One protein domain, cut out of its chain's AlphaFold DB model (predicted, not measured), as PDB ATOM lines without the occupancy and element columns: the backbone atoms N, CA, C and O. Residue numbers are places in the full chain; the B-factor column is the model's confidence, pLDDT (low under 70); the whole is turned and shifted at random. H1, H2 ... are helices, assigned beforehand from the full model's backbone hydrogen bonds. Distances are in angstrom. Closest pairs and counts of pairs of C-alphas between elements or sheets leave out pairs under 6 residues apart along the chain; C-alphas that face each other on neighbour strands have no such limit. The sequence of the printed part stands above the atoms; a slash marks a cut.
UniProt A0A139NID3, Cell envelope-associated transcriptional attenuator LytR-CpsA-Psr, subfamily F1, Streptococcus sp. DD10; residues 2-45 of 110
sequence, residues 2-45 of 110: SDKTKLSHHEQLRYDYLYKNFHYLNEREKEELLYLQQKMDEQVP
ATOM      1  N   SER A   2      38.523 -24.515 -20.670       48.81
ATOM      2  CA  SER A   2      37.569 -24.046 -19.661       48.81
ATOM      3  C   SER A   2      36.846 -25.272 -19.146       48.81
ATOM      4  O   SER A   2      35.788 -25.629 -19.664       48.81
ATOM      5  N   ASP A   3      37.470 -25.938 -18.181       51.19
ATOM      6  CA  ASP A   3      36.861 -27.025 -17.433       51.19
ATOM      7  C   ASP A   3      35.656 -26.425 -16.717       51.19
ATOM      8  O   ASP A   3      35.773 -25.717 -15.716       51.19
ATOM      9  N   LYS A   4      34.477 -26.591 -17.316       58.25
ATOM     10  CA  LYS A   4      33.219 -26.212 -16.686       58.25
ATOM     11  C   LYS A   4      33.021 -27.209 -15.554       58.25
ATOM     12  O   LYS A   4      32.424 -28.262 -15.756       58.25
ATOM     13  N   THR A   5      33.610 -26.908 -14.401       62.19
ATOM     14  CA  THR A   5      33.392 -27.668 -13.176       62.19
ATOM     15  C   THR A   5      31.885 -27.789 -12.949       62.19
ATOM     16  O   THR A   5      31.104 -26.921 -13.344       62.19
ATOM     17  N   LYS A   6      31.451 -28.895 -12.344       79.12
ATOM     18  CA  LYS A   6      30.023 -29.171 -12.107       79.12
ATOM     19  C   LYS A   6      29.315 -28.140 -11.243       79.12
ATOM     20  O   LYS A   6      28.086 -28.078 -11.217       79.12
ATOM     21  N   LEU A   7      30.097 -27.367 -10.509       85.50
ATOM     22  CA  LEU A   7      29.625 -26.264  -9.711       85.50
ATOM     23  C   LEU A   7      29.227 -25.108 -10.627       85.50
ATOM     24  O   LEU A   7      29.976 -24.696 -11.514       85.50
ATOM     25  N   SER A   8      28.055 -24.539 -10.371       91.19
ATOM     26  CA  SER A   8      27.701 -23.225 -10.898       91.19
ATOM     27  C   SER A   8      28.768 -22.200 -10.500       91.19
ATOM     28  O   SER A   8      29.440 -22.353  -9.485       91.19
ATOM     29  N   HIS A   9      28.901 -21.107 -11.251       92.75
ATOM     30  CA  HIS A   9      29.900 -20.072 -10.963       92.75
ATOM     31  C   HIS A   9      29.857 -19.574  -9.504       92.75
ATOM     32  O   HIS A   9      30.894 -19.399  -8.869       92.75
ATOM     33  N   HIS A  10      28.657 -19.393  -8.944       95.44
ATOM     34  CA  HIS A  10      28.504 -19.008  -7.539       95.44
ATOM     35  C   HIS A  10      28.968 -20.095  -6.573       95.44
ATOM     36  O   HIS A  10      29.581 -19.784  -5.558       95.44
ATOM     37  N   GLU A  11      28.700 -21.356  -6.895       94.19
ATOM     38  CA  GLU A  11      29.128 -22.496  -6.089       94.19
ATOM     39  C   GLU A  11      30.652 -22.658  -6.125       94.19
ATOM     40  O   GLU A  11      31.247 -22.959  -5.100       94.19
ATOM     41  N   GLN A  12      31.295 -22.371  -7.260       94.00
ATOM     42  CA  GLN A  12      32.758 -22.330  -7.366       94.00
ATOM     43  C   GLN A  12      33.347 -21.256  -6.445       94.00
ATOM     44  O   GLN A  12      34.225 -21.542  -5.638       94.00
ATOM     45  N   LEU A  13      32.823 -20.025  -6.510       95.75
ATOM     46  CA  LEU A  13      33.269 -18.938  -5.630       95.75
ATOM     47  C   LEU A  13      33.024 -19.262  -4.154       95.75
ATOM     48  O   LEU A  13      33.827 -18.896  -3.295       95.75
ATOM     49  N   ARG A  14      31.909 -19.934  -3.858       96.25
ATOM     50  CA  ARG A  14      31.563 -20.361  -2.505       96.25
ATOM     51  C   ARG A  14      32.527 -21.430  -2.006       96.25
ATOM     52  O   ARG A  14      33.048 -21.271  -0.909       96.25
ATOM     53  N   TYR A  15      32.822 -22.438  -2.819       95.81
ATOM     54  CA  TYR A  15      33.809 -23.470  -2.514       95.81
ATOM     55  C   TYR A  15      35.188 -22.856  -2.240       95.81
ATOM     56  O   TYR A  15      35.749 -23.077  -1.169       95.81
ATOM     57  N   ASP A  16      35.682 -21.986  -3.128       96.12
ATOM     58  CA  ASP A  16      36.965 -21.293  -2.950       96.12
ATOM     59  C   ASP A  16      37.014 -20.480  -1.653       96.12
ATOM     60  O   ASP A  16      38.031 -20.460  -0.954       96.12
ATOM     61  N   TYR A  17      35.924 -19.776  -1.337       97.38
ATOM     62  CA  TYR A  17      35.818 -18.990  -0.115       97.38
ATOM     63  C   TYR A  17      35.840 -19.884   1.124       97.38
ATOM     64  O   TYR A  17      36.633 -19.638   2.031       97.38
ATOM     65  N   LEU A  18      34.999 -20.916   1.162       97.25
ATOM     66  CA  LEU A  18      34.912 -21.826   2.299       97.25
ATOM     67  C   LEU A  18      36.247 -22.548   2.519       97.25
ATOM     68  O   LEU A  18      36.753 -22.580   3.637       97.25
ATOM     69  N   TYR A  19      36.877 -23.022   1.442       96.12
ATOM     70  CA  TYR A  19      38.167 -23.702   1.491       96.12
ATOM     71  C   TYR A  19      39.282 -22.797   2.035       96.12
ATOM     72  O   TYR A  19      40.034 -23.194   2.923       96.12
ATOM     73  N   LYS A  20      39.359 -21.540   1.574       97.44
ATOM     74  CA  LYS A  20      40.348 -20.564   2.072       97.44
ATOM     75  C   LYS A  20      40.113 -20.147   3.525       97.44
ATOM     76  O   LYS A  20      41.063 -19.757   4.197       97.44
ATOM     77  N   ASN A  21      38.873 -20.213   4.004       97.25
ATOM     78  CA  ASN A  21      38.478 -19.772   5.343       97.25
ATOM     79  C   ASN A  21      38.134 -20.945   6.269       97.25
ATOM     80  O   ASN A  21      37.381 -20.756   7.220       97.25
ATOM     81  N   PHE A  22      38.692 -22.136   6.029       94.06
ATOM     82  CA  PHE A  22      38.331 -23.362   6.757       94.06
ATOM     83  C   PHE A  22      38.407 -23.229   8.290       94.06
ATOM     84  O   PHE A  22      37.659 -23.879   9.016       94.06
ATOM     85  N   HIS A  23      39.279 -22.349   8.782       95.81
ATOM     86  CA  HIS A  23      39.440 -22.033  10.199       95.81
ATOM     87  C   HIS A  23      38.229 -21.346  10.843       95.81
ATOM     88  O   HIS A  23      38.037 -21.461  12.050       95.81
ATOM     89  N   TYR A  24      37.439 -20.615  10.057       96.62
ATOM     90  CA  TYR A  24      36.344 -19.769  10.537       96.62
ATOM     91  C   TYR A  24      34.963 -20.343  10.226       96.62
ATOM     92  O   TYR A  24      33.961 -19.696  10.521       96.62
ATOM     93  N   LEU A  25      34.901 -21.529   9.621       96.06
ATOM     94  CA  LEU A  25      33.629 -22.130   9.245       96.06
ATOM     95  C   LEU A  25      32.873 -22.622  10.474       96.06
ATOM     96  O   LEU A  25      33.422 -23.339  11.319       96.06
ATOM     97  N   ASN A  26      31.585 -22.296  10.521       97.25
ATOM     98  CA  ASN A  26      30.656 -22.953  11.435       97.25
ATOM     99  C   ASN A  26      30.366 -24.400  10.975       97.25
ATOM    100  O   ASN A  26      30.761 -24.816   9.885       97.25
ATOM    101  N   GLU A  27      29.687 -25.193  11.805       95.38
ATOM    102  CA  GLU A  27      29.365 -26.595  11.483       95.38
ATOM    103  C   GLU A  27      28.555 -26.723  10.185       95.38
ATOM    104  O   GLU A  27      28.889 -27.538   9.328       95.38
ATOM    105  N   ARG A  28      27.584 -25.826   9.970       96.44
ATOM    106  CA  ARG A  28      26.758 -25.800   8.751       96.44
ATOM    107  C   ARG A  28      27.572 -25.488   7.493       96.44
ATOM    108  O   ARG A  28      27.316 -26.030   6.427       96.44
ATOM    109  N   GLU A  29      28.556 -24.604   7.598       96.38
ATOM    110  CA  GLU A  29      29.440 -24.218   6.499       96.38
ATOM    111  C   GLU A  29      30.478 -25.302   6.194       96.38
ATOM    112  O   GLU A  29      30.890 -25.450   5.045       96.38
ATOM    113  N   LYS A  30      30.883 -26.093   7.195       95.44
ATOM    114  CA  LYS A  30      31.708 -27.291   6.978       95.44
ATOM    115  C   LYS A  30      30.934 -28.363   6.213       95.44
ATOM    116  O   LYS A  30      31.490 -28.962   5.296       95.44
ATOM    117  N   GLU A  31      29.657 -28.564   6.539       96.00
ATOM    118  CA  GLU A  31      28.759 -29.426   5.757       96.00
ATOM    119  C   GLU A  31      28.578 -28.902   4.327       96.00
ATOM    120  O   GLU A  31      28.640 -29.677   3.374       96.00
ATOM    121  N   GLU A  32      28.423 -27.584   4.151       95.69
ATOM    122  CA  GLU A  32      28.346 -26.956   2.826       95.69
ATOM    123  C   GLU A  32      29.625 -27.200   2.008       95.69
ATOM    124  O   GLU A  32      29.549 -27.546   0.828       95.69
ATOM    125  N   LEU A  33      30.802 -27.071   2.628       95.00
ATOM    126  CA  LEU A  33      32.086 -27.344   1.982       95.00
ATOM    127  C   LEU A  33      32.197 -28.814   1.542       95.00
ATOM    128  O   LEU A  33      32.605 -29.077   0.412       95.00
ATOM    129  N   LEU A  34      31.792 -29.756   2.401       94.12
ATOM    130  CA  LEU A  34      31.747 -31.188   2.083       94.12
ATOM    131  C   LEU A  34      30.793 -31.485   0.923       94.12
ATOM    132  O   LEU A  34      31.153 -32.213  -0.000       94.12
ATOM    133  N   TYR A  35      29.608 -30.875   0.931       94.00
ATOM    134  CA  TYR A  35      28.644 -31.003  -0.157       94.00
ATOM    135  C   TYR A  35      29.217 -30.498  -1.488       94.00
ATOM    136  O   TYR A  35      29.091 -31.170  -2.512       94.00
ATOM    137  N   LEU A  36      29.869 -29.333  -1.488       93.81
ATOM    138  CA  LEU A  36      30.470 -28.760  -2.695       93.81
ATOM    139  C   LEU A  36      31.630 -29.616  -3.223       93.81
ATOM    140  O   LEU A  36      31.702 -29.836  -4.431       93.81
ATOM    141  N   GLN A  37      32.480 -30.144  -2.334       91.50
ATOM    142  CA  GLN A  37      33.547 -31.088  -2.676       91.50
ATOM    143  C   GLN A  37      32.975 -32.353  -3.333       91.50
ATOM    144  O   GLN A  37      33.353 -32.721  -4.441       91.50
ATOM    145  N   GLN A  38      31.986 -32.976  -2.695       89.50
ATOM    146  CA  GLN A  38      31.360 -34.194  -3.201       89.50
ATOM    147  C   GLN A  38      30.628 -33.971  -4.534       89.50
ATOM    148  O   GLN A  38      30.673 -34.816  -5.428       89.50
ATOM    149  N   LYS A  39      29.983 -32.810  -4.703       89.38
ATOM    150  CA  LYS A  39      29.331 -32.417  -5.960       89.38
ATOM    151  C   LYS A  39      30.337 -32.266  -7.110       89.38
ATOM    152  O   LYS A  39      29.962 -32.479  -8.266       89.38
ATOM    153  N   MET A  40      31.591 -31.913  -6.814       86.56
ATOM    154  CA  MET A  40      32.676 -31.922  -7.796       86.56
ATOM    155  C   MET A  40      33.144 -33.340  -8.145       86.56
ATOM    156  O   MET A  40      33.382 -33.600  -9.322       86.56
ATOM    157  N   ASP A  41      33.201 -34.245  -7.163       80.12
ATOM    158  CA  ASP A  41      33.805 -35.585  -7.278       80.12
ATOM    159  C   ASP A  41      32.876 -36.677  -7.864       80.12
ATOM    160  O   ASP A  41      33.242 -37.847  -7.951       80.12
ATOM    161  N   GLU A  42      31.681 -36.312  -8.337       64.94
ATOM    162  CA  GLU A  42      30.767 -37.164  -9.125       64.94
ATOM    163  C   GLU A  42      30.144 -38.400  -8.459       64.94
ATOM    164  O   GLU A  42      29.325 -39.057  -9.105       64.94
ATOM    165  N   GLN A  43      30.409 -38.705  -7.188       56.56
ATOM    166  CA  GLN A  43      29.821 -39.886  -6.550       56.56
ATOM    167  C   GLN A  43      28.815 -39.536  -5.443       56.56
ATOM    168  O   GLN A  43      29.131 -38.925  -4.423       56.56
ATOM    169  N   VAL A  44      27.600 -40.051  -5.647       51.41
ATOM    170  CA  VAL A  44      26.455 -40.183  -4.729       51.41
ATOM    171  C   VAL A  44      25.400 -39.052  -4.775       51.41
ATOM    172  O   VAL A  44      25.702 -37.888  -4.512       51.41
ATOM    173  N   PRO A  45      24.117 -39.390  -5.039       49.94
ATOM    174  CA  PRO A  45      22.993 -38.490  -4.823       49.94
ATOM    175  C   PRO A  45      22.674 -38.448  -3.323       49.94
ATOM    176  O   PRO A  45      22.079 -39.380  -2.784       49.94
TER     177      PRO A  45
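AT A GLANCE: This is residues 2 to 45 of the 110 residues of the protein "Cell envelope-associated transcriptional attenuator LytR-CpsA-Psr, subfamily F1" of Streptococcus sp. DD10 (UniProt A0A139NID3). What would one see first? Two helices, H2 and H1, cross as an X near their middles and run opposite ways, with residues 21 to 26 joining them at one end of the pair. The unnamed ends, residues 2 to 8 and 41 to 45, lie at the other end of the pair. What is it made of? The printed part has 44 residues with two named helices, H1 then H2 along the chain, and no named strand; its class is all helix. How large is it? It is compact and flat, with a radius of gyration of the C-alphas of 10.6 A and spans of 30 by 23 by 12 A.

IN THESE COORDINATES: Where is the longest helix? H2 holds residues 27 to 40, from C-alpha 27 at (29.365, -26.595, 11.483) to C-alpha 40 at (32.676, -31.922, -7.796), 20.3 A. Where is the other one? H1 holds residues 9 to 20, begins with C-alpha 9 at (29.900, -20.072, -10.963) and is 16.7 A long.

HOW THE PARTS SIT: How does H2 stand to H1? They touch, with 8 pairs of C-alphas within 8 A; the closest C-alphas are those of Tyr 15 and Leu 33, 6.2 A apart. Their lines stand at a steep tilt of 56 degrees, and they run opposite ways. What do the backbones show? In H1 and H2 every O i to N i+4 pair is within hydrogen-bond range.

THE WHOLE: How far does it reach? The two C-alphas farthest apart are those of Ser 2 and Glu 27, 32.3 A. Is there a cut or a long link? The printed part has no cut, and the link from H1 to H2, 6 residues, is short. Where is confidence low? The pLDDT is under 70 in residues 2 to 5 and 42 to 45; the mean of the printed part is 86.7.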